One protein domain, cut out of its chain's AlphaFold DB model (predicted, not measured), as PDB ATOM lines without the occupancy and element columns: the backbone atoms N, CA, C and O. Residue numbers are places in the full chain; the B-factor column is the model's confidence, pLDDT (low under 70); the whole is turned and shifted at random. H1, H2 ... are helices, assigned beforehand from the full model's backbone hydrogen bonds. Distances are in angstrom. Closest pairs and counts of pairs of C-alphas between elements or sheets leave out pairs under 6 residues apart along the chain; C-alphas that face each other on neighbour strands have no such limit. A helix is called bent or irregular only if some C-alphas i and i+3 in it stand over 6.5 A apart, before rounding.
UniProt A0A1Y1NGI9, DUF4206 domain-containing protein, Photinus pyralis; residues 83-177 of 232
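This is residues 83 to 177 of the 232 residues of the protein "DUF4206 domain-containing protein" of Photinus pyralis (UniProt A0A1Y1NGI9). Two long helices, H1 and H5, lie side by side but at an angle, running the same way, and make the long axis of the domain. Between them along the chain, the short helices H2 and H3 lead back along this pair to H4, which packs on H1 near the end where both long helices begin and makes a corner with H5 there; H6 makes a small corner at the other end of H5. The printed part has 95 residues with six named helices, H1 to H6 in chain order, and no named strand; its class is all helix. It is compact, with a radius of gyration of the C-alphas of 14.1 A, yet elongated in outline, spanning 41 by 21 by 18 A.

H1, residues 94 to 113, and H5, residues 152 to 170, are the hub, touching four helices each. They touch closest at the C-alphas of Ser 99 and Asn 154, 5.4 A apart, and run the same way at a steep tilt of 37 degrees, only just beyond shallow. H1 has a kink of 29 degrees near residue 107 and is irregular, but only just: C-alphas 108 and 111 are 6.9 A apart. H2, residues 120 to 127, only just touches H1, with 3 pairs of C-alphas within 8 A, by H1's residues 110 to 113 alone; the closest C-alphas are those of Val 113 and Gln 123, at 6.6 A. H2 also touches H5, by H5's residues 160 to 164 alone, closest at the C-alphas of Ile 122 and Cys 164, 7.0 A apart; they run opposite ways at a shallow tilt of 34 degrees, only just short of steep. H3, residues 131 to 135, touches H1 at residues 103 to 110 alone, with the C-alphas of His 107 and Leu 134 closest, at 4.9 A, and is apart from H5. H4, residues 142 to 150, touches H1 at residues 95 to 99 alone, at a steep tilt of 67 degrees, only just short of about perpendicular; the closest C-alphas are those of Asn 95 and Val 148, at 5.9 A. H6, residues 172 to 176, touches H5 only at the corner, with the C-alphas of Thr 168 and Cys 174 closest, at 5.2 A. Every O i to N i+4 pair is within hydrogen-bond range in H2, H3, H4, H5 and H6, and 14 of 16 are in H1.

H1 begins at C-alpha 94, (-22.578, -20.364, -8.505), and measures 27.6 A from first to last C-alpha. H5 measures 27.8 A and H4 12.5 A, while H2, H3 and H6 are shorter. H6 ends at C-alpha 176, (-42.127, -25.990, -36.812).

The C-alphas farthest apart are those of Asn 86 and Glu 172, at 42.0 A. The printed part has no cut and no long link, and no printed residue is under 70 in pLDDT.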
ATOM      1  N   PHE A  83     -24.845  -7.375 -12.552       91.94
ATOM      2  CA  PHE A  83     -23.672  -7.719 -13.367       91.94
ATOM      3  C   PHE A  83     -23.013  -6.481 -13.990       91.94
ATOM      4  O   PHE A  83     -21.817  -6.510 -14.283       91.94
ATOM      5  N   GLU A  84     -23.769  -5.392 -14.146       93.62
ATOM      6  CA  GLU A  84     -23.254  -4.081 -14.550       93.62
ATOM      7  C   GLU A  84     -22.605  -3.371 -13.355       93.62
ATOM      8  O   GLU A  84     -21.493  -2.855 -13.469       93.62
ATOM      9  N   LEU A  85     -23.256  -3.430 -12.186       92.88
ATOM     10  CA  LEU A  85     -22.771  -2.824 -10.941       92.88
ATOM     11  C   LEU A  85     -21.489  -3.482 -10.409       92.88
ATOM     12  O   LEU A  85     -20.639  -2.808  -9.828       92.88
ATOM     13  N   ASN A  86     -21.342  -4.799 -10.577       93.44
ATOM     14  CA  ASN A  86     -20.164  -5.538 -10.137       93.44
ATOM     15  C   ASN A  86     -19.843  -6.696 -11.091       93.44
ATOM     16  O   ASN A  86     -20.340  -7.814 -10.948       93.44
ATOM     17  N   LYS A  87     -18.899  -6.462 -12.008       91.44
ATOM     18  CA  LYS A  87     -18.437  -7.459 -12.993       91.44
ATOM     19  C   LYS A  87     -17.862  -8.740 -12.369       91.44
ATOM     20  O   LYS A  87     -17.777  -9.765 -13.039       91.44
ATOM     21  N   ASN A  88     -17.455  -8.704 -11.097       93.12
ATOM     22  CA  ASN A  88     -16.902  -9.858 -10.386       93.12
ATOM     23  C   ASN A  88     -17.939 -10.616  -9.542       93.12
ATOM     24  O   ASN A  88     -17.594 -11.650  -8.965       93.12
ATOM     25  N   ILE A  89     -19.198 -10.163  -9.473       92.19
ATOM     26  CA  ILE A  89     -20.218 -10.773  -8.603       92.19
ATOM     27  C   ILE A  89     -20.514 -12.229  -8.974       92.19
ATOM     28  O   ILE A  89     -20.737 -13.063  -8.099       92.19
ATOM     29  N   SER A  90     -20.397 -12.579 -10.258       91.00
ATOM     30  CA  SER A  90     -20.560 -13.950 -10.755       91.00
ATOM     31  C   SER A  90     -19.588 -14.941 -10.105       91.00
ATOM     32  O   SER A  90     -19.915 -16.114  -9.957       91.00
ATOM     33  N   LYS A  91     -18.405 -14.479  -9.676       93.62
ATOM     34  CA  LYS A  91     -17.404 -15.318  -8.997       93.62
ATOM     35  C   LYS A  91     -17.781 -15.624  -7.546       93.62
ATOM     36  O   LYS A  91     -17.202 -16.521  -6.946       93.62
ATOM     37  N   ARG A  92     -18.724 -14.873  -6.968       92.44
ATOM     38  CA  ARG A  92     -19.126 -15.005  -5.560       92.44
ATOM     39  C   ARG A  92     -20.194 -16.069  -5.340       92.44
ATOM     40  O   ARG A  92     -20.306 -16.582  -4.235       92.44
ATOM     41  N   SER A  93     -20.974 -16.404  -6.368       94.62
ATOM     42  CA  SER A  93     -22.093 -17.334  -6.230       94.62
ATOM     43  C   SER A  93     -22.352 -18.117  -7.509       94.62
ATOM     44  O   SER A  93     -22.792 -17.566  -8.518       94.62
ATOM     45  N   LYS A  94     -22.162 -19.440  -7.438       94.94
ATOM     46  CA  LYS A  94     -22.578 -20.364  -8.505       94.94
ATOM     47  C   LYS A  94     -24.090 -20.310  -8.719       94.94
ATOM     48  O   LYS A  94     -24.543 -20.326  -9.860       94.94
ATOM     49  N   ASN A  95     -24.858 -20.168  -7.635       96.69
ATOM     50  CA  ASN A  95     -26.308 -20.050  -7.715       96.69
ATOM     51  C   ASN A  95     -26.740 -18.836  -8.532       96.69
ATOM     52  O   ASN A  95     -27.713 -18.935  -9.269       96.69
ATOM     53  N   LEU A  96     -26.007 -17.724  -8.439       96.12
ATOM     54  CA  LEU A  96     -26.325 -16.527  -9.205       96.12
ATOM     55  C   LEU A  96     -26.069 -16.704 -10.705       96.12
ATOM     56  O   LEU A  96     -26.849 -16.252 -11.539       96.12
ATOM     57  N   VAL A  97     -24.976 -17.379 -11.060       95.12
ATOM     58  CA  VAL A  97     -24.679 -17.699 -12.462       95.12
ATOM     59  C   VAL A  97     -25.753 -18.624 -13.041       95.12
ATOM     60  O   VAL A  97     -26.206 -18.414 -14.167       95.12
ATOM     61  N   LEU A  98     -26.190 -19.618 -12.262       95.88
ATOM     62  CA  LEU A  98     -27.263 -20.528 -12.656       95.88
ATOM     63  C   LEU A  98     -28.607 -19.810 -12.807       95.88
ATOM     64  O   LEU A  98     -29.260 -19.995 -13.833       95.88
ATOM     65  N   SER A  99     -28.994 -18.952 -11.854       96.31
ATOM     66  CA  SER A  99     -30.264 -18.219 -11.933       96.31
ATOM     67  C   SER A  99     -30.322 -17.338 -13.175       96.31
ATOM     68  O   SER A  99     -31.308 -17.382 -13.910       96.31
ATOM     69  N   ARG A 100     -29.237 -16.610 -13.480       95.50
ATOM     70  CA  ARG A 100     -29.135 -15.798 -14.700       95.50
ATOM     71  C   ARG A 100     -29.296 -16.653 -15.957       95.50
ATOM     72  O   ARG A 100     -30.025 -16.269 -16.866       95.50
ATOM     73  N   LYS A 101     -28.646 -17.824 -16.008       94.94
ATOM     74  CA  LYS A 101     -28.759 -18.750 -17.145       94.94
ATOM     75  C   LYS A 101     -30.204 -19.212 -17.350       94.94
ATOM     76  O   LYS A 101     -30.670 -19.201 -18.487       94.94
ATOM     77  N   TYR A 102     -30.904 -19.600 -16.283       96.69
ATOM     78  CA  TYR A 102     -32.301 -20.023 -16.390       96.69
ATOM     79  C   TYR A 102     -33.219 -18.878 -16.809       96.69
ATOM     80  O   TYR A 102     -34.003 -19.056 -17.736       96.69
ATOM     81  N   ARG A 103     -33.070 -17.689 -16.210       96.69
ATOM     82  CA  ARG A 103     -33.846 -16.501 -16.602       96.69
ATOM     83  C   ARG A 103     -33.624 -16.132 -18.063       96.69
ATOM     84  O   ARG A 103     -34.587 -15.848 -18.761       96.69
ATOM     85  N   LEU A 104     -32.385 -16.194 -18.554       94.75
ATOM     86  CA  LEU A 104     -32.083 -15.940 -19.963       94.75
ATOM     87  C   LEU A 104     -32.704 -16.996 -20.892       94.75
ATOM     88  O   LEU A 104     -33.216 -16.649 -21.953       94.75
ATOM     89  N   GLY A 105     -32.683 -18.271 -20.492       95.12
ATOM     90  CA  GLY A 105     -33.370 -19.341 -21.216       95.12
ATOM     91  C   GLY A 105     -34.875 -19.088 -21.305       95.12
ATOM     92  O   GLY A 105     -35.418 -19.034 -22.406       95.12
ATOM     93  N   LEU A 106     -35.520 -18.839 -20.162       96.31
ATOM     94  CA  LEU A 106     -36.951 -18.540 -20.084       96.31
ATOM     95  C   LEU A 106     -37.324 -17.278 -20.861       96.31
ATOM     96  O   LEU A 106     -38.329 -17.276 -21.558       96.31
ATOM     97  N   HIS A 107     -36.495 -16.236 -20.819       95.31
ATOM     98  CA  HIS A 107     -36.701 -15.021 -21.606       95.31
ATOM     99  C   HIS A 107     -36.818 -15.309 -23.107       95.31
ATOM    100  O   HIS A 107     -37.638 -14.706 -23.794       95.31
ATOM    101  N   TYR A 108     -36.022 -16.248 -23.624       92.81
ATOM    102  CA  TYR A 108     -36.114 -16.667 -25.022       92.81
ATOM    103  C   TYR A 108     -37.234 -17.674 -25.297       92.81
ATOM    104  O   TYR A 108     -37.740 -17.709 -26.418       92.81
ATOM    105  N   MET A 109     -37.609 -18.486 -24.309       94.12
ATOM    106  CA  MET A 109     -38.695 -19.463 -24.427       94.12
ATOM    107  C   MET A 109     -40.077 -18.821 -24.328       94.12
ATOM    108  O   MET A 109     -40.999 -19.301 -24.979       94.12
ATOM    109  N   LYS A 110     -40.240 -17.757 -23.527       93.06
ATOM    110  CA  LYS A 110     -41.562 -17.255 -23.127       93.06
ATOM    111  C   LYS A 110     -42.444 -16.969 -24.338       93.06
ATOM    112  O   LYS A 110     -43.530 -17.512 -24.427       93.06
ATOM    113  N   ASP A 111     -41.946 -16.242 -25.337       89.38
ATOM    114  CA  ASP A 111     -42.770 -15.859 -26.488       89.38
ATOM    115  C   ASP A 111     -43.124 -17.077 -27.360       89.38
ATOM    116  O   ASP A 111     -44.180 -17.101 -27.985       89.38
ATOM    117  N   PHE A 112     -42.274 -18.114 -27.384       90.62
ATOM    118  CA  PHE A 112     -42.572 -19.385 -28.054       90.62
ATOM    119  C   PHE A 112     -43.703 -20.132 -27.352       90.62
ATOM    120  O   PHE A 112     -44.664 -20.539 -28.004       90.62
ATOM    121  N   VAL A 113     -43.587 -20.284 -26.033       95.06
ATOM    122  CA  VAL A 113     -44.544 -21.026 -25.206       95.06
ATOM    123  C   VAL A 113     -45.884 -20.295 -25.139       95.06
ATOM    124  O   VAL A 113     -46.910 -20.908 -25.406       95.06
ATOM    125  N   MET A 114     -45.880 -18.978 -24.913       95.00
ATOM    126  CA  MET A 114     -47.082 -18.131 -24.806       95.00
ATOM    127  C   MET A 114     -47.913 -18.058 -26.092       95.00
ATOM    128  O   MET A 114     -49.061 -17.643 -26.068       95.00
ATOM    129  N   THR A 115     -47.348 -18.449 -27.233       95.00
ATOM    130  CA  THR A 115     -48.061 -18.476 -28.523       95.00
ATOM    131  C   THR A 115     -48.277 -19.900 -29.043       95.00
ATOM    132  O   THR A 115     -48.684 -20.092 -30.189       95.00
ATOM    133  N   CYS A 116     -47.978 -20.917 -28.232       97.00
ATOM    134  CA  CYS A 116     -48.262 -22.309 -28.548       97.00
ATOM    135  C   CYS A 116     -49.603 -22.723 -27.936       97.00
ATOM    136  O   CYS A 116     -49.721 -22.843 -26.722       97.00
ATOM    137  N   ARG A 117     -50.602 -23.034 -28.765       96.88
ATOM    138  CA  ARG A 117     -51.932 -23.475 -28.296       96.88
ATOM    139  C   ARG A 117     -51.949 -24.811 -27.536       96.88
ATOM    140  O   ARG A 117     -52.983 -25.198 -27.024       96.88
ATOM    141  N   PHE A 118     -50.836 -25.542 -27.512       97.00
ATOM    142  CA  PHE A 118     -50.715 -26.833 -26.824       97.00
ATOM    143  C   PHE A 118     -49.977 -26.723 -25.483       97.00
ATOM    144  O   PHE A 118     -49.619 -27.739 -24.890       97.00
ATOM    145  N   ALA A 119     -49.676 -25.501 -25.039       97.19
ATOM    146  CA  ALA A 119     -48.836 -25.241 -23.876       97.19
ATOM    147  C   ALA A 119     -49.593 -24.628 -22.690       97.19
ATOM    148  O   ALA A 119     -48.928 -24.118 -21.796       97.19
ATOM    149  N   GLU A 120     -50.930 -24.676 -22.667       96.06
ATOM    150  CA  GLU A 120     -51.797 -23.982 -21.689       96.06
ATOM    151  C   GLU A 120     -51.298 -24.122 -20.245       96.06
ATOM    152  O   GLU A 120     -50.977 -23.137 -19.592       96.06
ATOM    153  N   THR A 121     -51.052 -25.352 -19.786       95.38
ATOM    154  CA  THR A 121     -50.545 -25.585 -18.425       95.38
ATOM    155  C   THR A 121     -49.201 -24.898 -18.155       95.38
ATOM    156  O   THR A 121     -48.961 -24.416 -17.056       95.38
ATOM    157  N   ILE A 122     -48.287 -24.860 -19.131       96.25
ATOM    158  CA  ILE A 122     -46.979 -24.200 -18.976       96.25
ATOM    159  C   ILE A 122     -47.143 -22.678 -19.027       96.25
ATOM    160  O   ILE A 122     -46.423 -21.974 -18.321       96.25
ATOM    161  N   GLN A 123     -48.084 -22.178 -19.833       97.06
ATOM    162  CA  GLN A 123     -48.429 -20.758 -19.899       97.06
ATOM    163  C   GLN A 123     -48.902 -20.263 -18.535       97.06
ATOM    164  O   GLN A 123     -48.319 -19.303 -18.039       97.06
ATOM    165  N   ASP A 124     -49.799 -20.992 -17.864       96.12
ATOM    166  CA  ASP A 124     -50.263 -20.648 -16.513       96.12
ATOM    167  C   ASP A 124     -49.092 -20.494 -15.529       96.12
ATOM    168  O   ASP A 124     -49.017 -19.537 -14.755       96.12
ATOM    169  N   TYR A 125     -48.123 -21.415 -15.556       95.38
ATOM    170  CA  TYR A 125     -46.944 -21.314 -14.692       95.38
ATOM    171  C   TYR A 125     -46.061 -20.105 -15.021       95.38
ATOM    172  O   TYR A 125     -45.494 -19.507 -14.108       95.38
ATOM    173  N   LEU A 126     -45.916 -19.749 -16.301       94.88
ATOM    174  CA  LEU A 126     -45.138 -18.580 -16.720       94.88
ATOM    175  C   LEU A 126     -45.858 -17.264 -16.400       94.88
ATOM    176  O   LEU A 126     -45.197 -16.294 -16.033       94.88
ATOM    177  N   GLU A 127     -47.183 -17.220 -16.511       94.25
ATOM    178  CA  GLU A 127     -48.003 -16.047 -16.186       94.25
ATOM    179  C   GLU A 127     -48.045 -15.758 -14.683       94.25
ATOM    180  O   GLU A 127     -48.080 -14.597 -14.277       94.25
ATOM    181  N   ASN A 128     -47.952 -16.800 -13.853       93.69
ATOM    182  CA  ASN A 128     -47.840 -16.665 -12.399       93.69
ATOM    183  C   ASN A 128     -46.466 -16.143 -11.929       93.69
ATOM    184  O   ASN A 128     -46.291 -15.828 -10.747       93.69
ATOM    185  N   GLU A 129     -45.473 -16.043 -12.816       92.50
ATOM    186  CA  GLU A 129     -44.184 -15.441 -12.484       92.50
ATOM    187  C   GLU A 129     -44.231 -13.912 -12.527       92.50
ATOM    188  O   GLU A 129     -44.973 -13.285 -13.280       92.50
ATOM    189  N   THR A 130     -43.362 -13.268 -11.744       89.94
ATOM    190  CA  THR A 130     -43.264 -11.807 -11.782       89.94
ATOM    191  C   THR A 130     -42.761 -11.345 -13.160       89.94
ATOM    192  O   THR A 130     -41.688 -11.791 -13.580       89.94
ATOM    193  N   PRO A 131     -43.439 -10.410 -13.860       88.38
ATOM    194  CA  PRO A 131     -43.156 -10.124 -15.270       88.38
ATOM    195  C   PRO A 131     -41.697  -9.760 -15.589       88.38
ATOM    196  O   PRO A 131     -41.147 -10.207 -16.598       88.38
ATOM    197  N   TYR A 132     -41.026  -8.975 -14.735       92.81
ATOM    198  CA  TYR A 132     -39.624  -8.596 -14.971       92.81
ATOM    199  C   TYR A 132     -38.668  -9.797 -14.916       92.81
ATOM    200  O   TYR A 132     -37.609  -9.765 -15.542       92.81
ATOM    201  N   LEU A 133     -39.034 -10.870 -14.205       92.00
ATOM    202  CA  LEU A 133     -38.187 -12.046 -14.042       92.00
ATOM    203  C   LEU A 133     -37.923 -12.727 -15.391       92.00
ATOM    204  O   LEU A 133     -36.794 -13.162 -15.644       92.00
ATOM    205  N   LEU A 134     -38.953 -12.754 -16.246       92.25
ATOM    206  CA  LEU A 134     -38.928 -13.314 -17.599       92.25
ATOM    207  C   LEU A 134     -38.551 -12.269 -18.665       92.25
ATOM    208  O   LEU A 134     -37.972 -12.617 -19.693       92.25
ATOM    209  N   ASN A 135     -38.871 -10.990 -18.452       92.31
ATOM    210  CA  ASN A 135     -38.658  -9.941 -19.456       92.31
ATOM    211  C   ASN A 135     -37.263  -9.302 -19.408       92.31
ATOM    212  O   ASN A 135     -36.712  -9.010 -20.468       92.31
ATOM    213  N   ASP A 136     -36.674  -9.123 -18.224       94.12
ATOM    214  CA  ASP A 136     -35.340  -8.536 -18.061       94.12
ATOM    215  C   ASP A 136     -34.472  -9.408 -17.136       94.12
ATOM    216  O   ASP A 136     -34.458  -9.206 -15.919       94.12
ATOM    217  N   PRO A 137     -33.735 -10.394 -17.686       93.00
ATOM    218  CA  PRO A 137     -32.891 -11.307 -16.910       93.00
ATOM    219  C   PRO A 137     -31.763 -10.643 -16.105       93.00
ATOM    220  O   PRO A 137     -31.149 -11.314 -15.273       93.00
ATOM    221  N   GLU A 138     -31.455  -9.368 -16.360       93.19
ATOM    222  CA  GLU A 138     -30.325  -8.665 -15.743       93.19
ATOM    223  C   GLU A 138     -30.710  -7.916 -14.461       93.19
ATOM    224  O   GLU A 138     -29.827  -7.565 -13.673       93.19
ATOM    225  N   VAL A 139     -32.007  -7.691 -14.232       96.06
ATOM    226  CA  VAL A 139     -32.526  -6.921 -13.095       96.06
ATOM    227  C   VAL A 139     -32.958  -7.843 -11.955       96.06
ATOM    228  O   VAL A 139     -33.624  -8.855 -12.180       96.06
ATOM    229  N   TYR A 140     -32.587  -7.488 -10.725       97.44
ATOM    230  CA  TYR A 140     -32.890  -8.234  -9.503       97.44
ATOM    231  C   TYR A 140     -33.394  -7.304  -8.393       97.44
ATOM    232  O   TYR A 140     -32.928  -6.169  -8.266       97.44
ATOM    233  N   SER A 141     -34.291  -7.822  -7.558       97.81
ATOM    234  CA  SER A 141     -34.655  -7.272  -6.246       97.81
ATOM    235  C   SER A 141     -33.773  -7.843  -5.125       97.81
ATOM    236  O   SER A 141     -33.019  -8.800  -5.331       97.81
ATOM    237  N   MET A 142     -33.858  -7.295  -3.907       98.06
ATOM    238  CA  MET A 142     -33.165  -7.899  -2.756       98.06
ATOM    239  C   MET A 142     -33.758  -9.262  -2.387       98.06
ATOM    240  O   MET A 142     -33.001 -10.173  -2.035       98.06
ATOM    241  N   LEU A 143     -35.080  -9.420  -2.517       97.62
ATOM    242  CA  LEU A 143     -35.764 -10.698  -2.333       97.62
ATOM    243  C   LEU A 143     -35.230 -11.761  -3.303       97.62
ATOM    244  O   LEU A 143     -34.908 -12.871  -2.872       97.62
ATOM    245  N   ASP A 144     -35.044 -11.419  -4.580       97.69
ATOM    246  CA  ASP A 144     -34.467 -12.350  -5.557       97.69
ATOM    247  C   ASP A 144     -33.090 -12.825  -5.123       97.69
ATOM    248  O   ASP A 144     -32.802 -14.018  -5.163       97.69
ATOM    249  N   LEU A 145     -32.224 -11.906  -4.691       97.69
ATOM    250  CA  LEU A 145     -30.857 -12.242  -4.298       97.69
ATOM    251  C   LEU A 145     -30.835 -13.151  -3.063       97.69
ATOM    252  O   LEU A 145     -29.991 -14.050  -2.984       97.69
ATOM    253  N   VAL A 146     -31.781 -12.976  -2.135       97.94
ATOM    254  CA  VAL A 146     -31.978 -13.902  -1.008       97.94
ATOM    255  C   VAL A 146     -32.413 -15.281  -1.508       97.94
ATOM    256  O   VAL A 146     -31.809 -16.282  -1.114       97.94
ATOM    257  N   ASN A 147     -33.370 -15.347  -2.434       97.81
ATOM    258  CA  ASN A 147     -33.856 -16.606  -3.012       97.81
ATOM    259  C   ASN A 147     -32.808 -17.306  -3.896       97.81
ATOM    260  O   ASN A 147     -32.772 -18.535  -3.994       97.81
ATOM    261  N   VAL A 148     -31.916 -16.541  -4.528       97.75
ATOM    262  CA  VAL A 148     -30.736 -17.059  -5.231       97.75
ATOM    263  C   VAL A 148     -29.745 -17.633  -4.228       97.75
ATOM    264  O   VAL A 148     -29.222 -18.729  -4.439       97.75
ATOM    265  N   ARG A 149     -29.476 -16.924  -3.123       97.06
ATOM    266  CA  ARG A 149     -28.581 -17.423  -2.072       97.06
ATOM    267  C   ARG A 149     -29.099 -18.737  -1.488       97.06
ATOM    268  O   ARG A 149     -28.305 -19.665  -1.364       97.06
ATOM    269  N   SER A 150     -30.390 -18.822  -1.161       97.06
ATOM    270  CA  SER A 150     -31.006 -20.034  -0.598       97.06
ATOM    271  C   SER A 150     -31.144 -21.176  -1.612       97.06
ATOM    272  O   SER A 150     -31.334 -22.321  -1.219       97.06
ATOM    273  N   GLY A 151     -31.045 -20.884  -2.914       97.06
ATOM    274  CA  GLY A 151     -31.236 -21.854  -3.996       97.06
ATOM    275  C   GLY A 151     -32.701 -22.066  -4.392       97.06
ATOM    276  O   GLY A 151     -32.959 -22.688  -5.421       97.06
ATOM    277  N   GLN A 152     -33.655 -21.492  -3.654       97.56
ATOM    278  CA  GLN A 152     -35.088 -21.596  -3.949       97.56
ATOM    279  C   GLN A 152     -35.426 -21.079  -5.351       97.56
ATOM    280  O   GLN A 152     -36.142 -21.746  -6.097       97.56
ATOM    281  N   MET A 153     -34.844 -19.940  -5.751       96.56
ATOM    282  CA  MET A 153     -35.052 -19.407  -7.100       96.56
ATOM    283  C   MET A 153     -34.547 -20.390  -8.165       96.56
ATOM    284  O   MET A 153     -35.224 -20.604  -9.164       96.56
ATOM    285  N   ASN A 154     -33.392 -21.022  -7.952       97.44
ATOM    286  CA  ASN A 154     -32.829 -21.956  -8.928       97.44
ATOM    287  C   ASN A 154     -33.689 -23.199  -9.104       97.44
ATOM    288  O   ASN A 154     -33.879 -23.623 -10.237       97.44
ATOM    289  N   ASN A 155     -34.216 -23.760  -8.017       97.31
ATOM    290  CA  ASN A 155     -35.073 -24.941  -8.086       97.31
ATOM    291  C   ASN A 155     -36.355 -24.643  -8.870       97.31
ATOM    292  O   ASN A 155     -36.698 -25.381  -9.792       97.31
ATOM    293  N   ARG A 156     -37.004 -23.514  -8.560       96.06
ATOM    294  CA  ARG A 156     -38.213 -23.064  -9.257       96.06
ATOM    295  C   ARG A 156     -37.956 -22.815 -10.745       96.06
ATOM    296  O   ARG A 156     -38.629 -23.391 -11.591       96.06
ATOM    297  N   LEU A 157     -36.937 -22.015 -11.070       96.88
ATOM    298  CA  LEU A 157     -36.610 -21.685 -12.461       96.88
ATOM    299  C   LEU A 157     -36.155 -22.906 -13.266       96.88
ATOM    300  O   LEU A 157     -36.471 -23.005 -14.448       96.88
ATOM    301  N   LYS A 158     -35.425 -23.836 -12.641       97.19
ATOM    302  CA  LYS A 158     -35.009 -25.087 -13.282       97.19
ATOM    303  C   LYS A 158     -36.226 -25.905 -13.711       97.19
ATOM    304  O   LYS A 158     -36.266 -26.319 -14.863       97.19
ATOM    305  N   CYS A 159     -37.213 -26.070 -12.827       96.81
ATOM    306  CA  CYS A 159     -38.448 -26.790 -13.138       96.81
ATOM    307  C   CYS A 159     -39.158 -26.174 -14.356       96.81
ATOM    308  O   CYS A 159     -39.441 -26.874 -15.327       96.81
ATOM    309  N   LEU A 160     -39.334 -24.846 -14.367       96.94
ATOM    310  CA  LEU A 160     -39.948 -24.136 -15.496       96.94
ATOM    311  C   LEU A 160     -39.177 -24.339 -16.806       96.94
ATOM    312  O   LEU A 160     -39.775 -24.606 -17.848       96.94
ATOM    313  N   VAL A 161     -37.844 -24.243 -16.761       96.88
ATOM    314  CA  VAL A 161     -36.986 -24.470 -17.933       96.88
ATOM    315  C   VAL A 161     -37.122 -25.900 -18.447       96.88
ATOM    316  O   VAL A 161     -37.219 -26.098 -19.654       96.88
ATOM    317  N   GLU A 162     -37.133 -26.897 -17.562       96.69
ATOM    318  CA  GLU A 162     -37.268 -28.309 -17.936       96.69
ATOM    319  C   GLU A 162     -38.635 -28.597 -18.564       96.69
ATOM    320  O   GLU A 162     -38.701 -29.255 -19.604       96.69
ATOM    321  N   MET A 163     -39.710 -28.030 -18.006       96.62
ATOM    322  CA  MET A 163     -41.055 -28.116 -18.581       96.62
ATOM    323  C   MET A 163     -41.120 -27.500 -19.980       96.62
ATOM    324  O   MET A 163     -41.602 -28.149 -20.911       96.62
ATOM    325  N   CYS A 164     -40.594 -26.279 -20.142       96.88
ATOM    326  CA  CYS A 164     -40.548 -25.598 -21.435       96.88
ATOM    327  C   CYS A 164     -39.730 -26.400 -22.453       96.88
ATOM    328  O   CYS A 164     -40.197 -26.634 -23.563       96.88
ATOM    329  N   CYS A 165     -38.534 -26.863 -22.067       95.75
ATOM    330  CA  CYS A 165     -37.674 -27.680 -22.921       95.75
ATOM    331  C   CYS A 165     -38.404 -28.927 -23.420       95.75
ATOM    332  O   CYS A 165     -38.475 -29.117 -24.633       95.75
ATOM    333  N   ARG A 166     -38.976 -29.726 -22.506       96.44
ATOM    334  CA  ARG A 166     -39.696 -30.961 -22.846       96.44
ATOM    335  C   ARG A 166     -40.835 -30.694 -23.827       96.44
ATOM    336  O   ARG A 166     -40.909 -31.330 -24.870       96.44
ATOM    337  N   HIS A 167     -41.663 -29.690 -23.540       97.06
ATOM    338  CA  HIS A 167     -42.750 -29.320 -24.441       97.06
ATOM    339  C   HIS A 167     -42.232 -28.919 -25.825       97.06
ATOM    340  O   HIS A 167     -42.710 -29.417 -26.836       97.06
ATOM    341  N   THR A 168     -41.218 -28.053 -25.891       95.38
ATOM    342  CA  THR A 168     -40.704 -27.571 -27.180       95.38
ATOM    343  C   THR A 168     -40.017 -28.648 -28.020       95.38
ATOM    344  O   THR A 168     -39.959 -28.492 -29.236       95.38
ATOM    345  N   SER A 169     -39.510 -29.721 -27.401       93.62
ATOM    346  CA  SER A 169     -38.938 -30.866 -28.120       93.62
ATOM    347  C   SER A 169     -39.978 -31.870 -28.612       93.62
ATOM    348  O   SER A 169     -39.690 -32.607 -29.547       93.62
ATOM    349  N   GLU A 170     -41.155 -31.916 -27.991       95.31
ATOM    350  CA  GLU A 170     -42.200 -32.912 -28.283       95.31
ATOM    351  C   GLU A 170     -43.390 -32.312 -29.053       95.31
ATOM    352  O   GLU A 170     -44.157 -33.034 -29.681       95.31
ATOM    353  N   CYS A 171     -43.554 -30.987 -29.035       96.75
ATOM    354  CA  CYS A 171     -44.662 -30.301 -29.688       96.75
ATOM    355  C   CYS A 171     -44.329 -29.920 -31.135       96.75
ATOM    356  O   CYS A 171     -43.486 -29.053 -31.384       96.75
ATOM    357  N   GLU A 172     -45.076 -30.473 -32.092       95.69
ATOM    358  CA  GLU A 172     -44.924 -30.187 -33.527       95.69
ATOM    359  C   GLU A 172     -45.034 -28.692 -33.863       95.69
ATOM    360  O   GLU A 172     -44.261 -28.178 -34.669       95.69
ATOM    361  N   LEU A 173     -45.940 -27.960 -33.202       95.62
ATOM    362  CA  LEU A 173     -46.094 -26.517 -33.418       95.62
ATOM    363  C   LEU A 173     -44.854 -25.733 -32.963       95.62
ATOM    364  O   LEU A 173     -44.466 -24.756 -33.607       95.62
ATOM    365  N   CYS A 174     -44.221 -26.143 -31.862       95.75
ATOM    366  CA  CYS A 174     -42.973 -25.535 -31.407       95.75
ATOM    367  C   CYS A 174     -41.801 -25.911 -32.317       95.75
ATOM    368  O   CYS A 174     -41.016 -25.030 -32.671       95.75
ATOM    369  N   LEU A 175     -41.712 -27.179 -32.730       95.19
ATOM    370  CA  LEU A 175     -40.689 -27.671 -33.654       95.19
ATOM    371  C   LEU A 175     -40.738 -26.924 -34.992       95.19
ATOM    372  O   LEU A 175     -39.712 -26.417 -35.440       95.19
ATOM    373  N   ALA A 176     -41.931 -26.735 -35.564       93.88
ATOM    374  CA  ALA A 176     -42.127 -25.990 -36.812       93.88
ATOM    375  C   ALA A 176     -41.679 -24.516 -36.735       93.88
ATOM    376  O   ALA A 176     -41.409 -23.888 -37.757       93.88
ATOM    377  N   ARG A 177     -41.595 -23.949 -35.526       93.88
ATOM    378  CA  ARG A 177     -41.140 -22.570 -35.279       93.88
ATOM    379  C   ARG A 177     -39.666 -22.477 -34.893       93.88
ATOM    380  O   ARG A 177     -39.157 -21.365 -34.722       93.88
TER     381      ARG A 177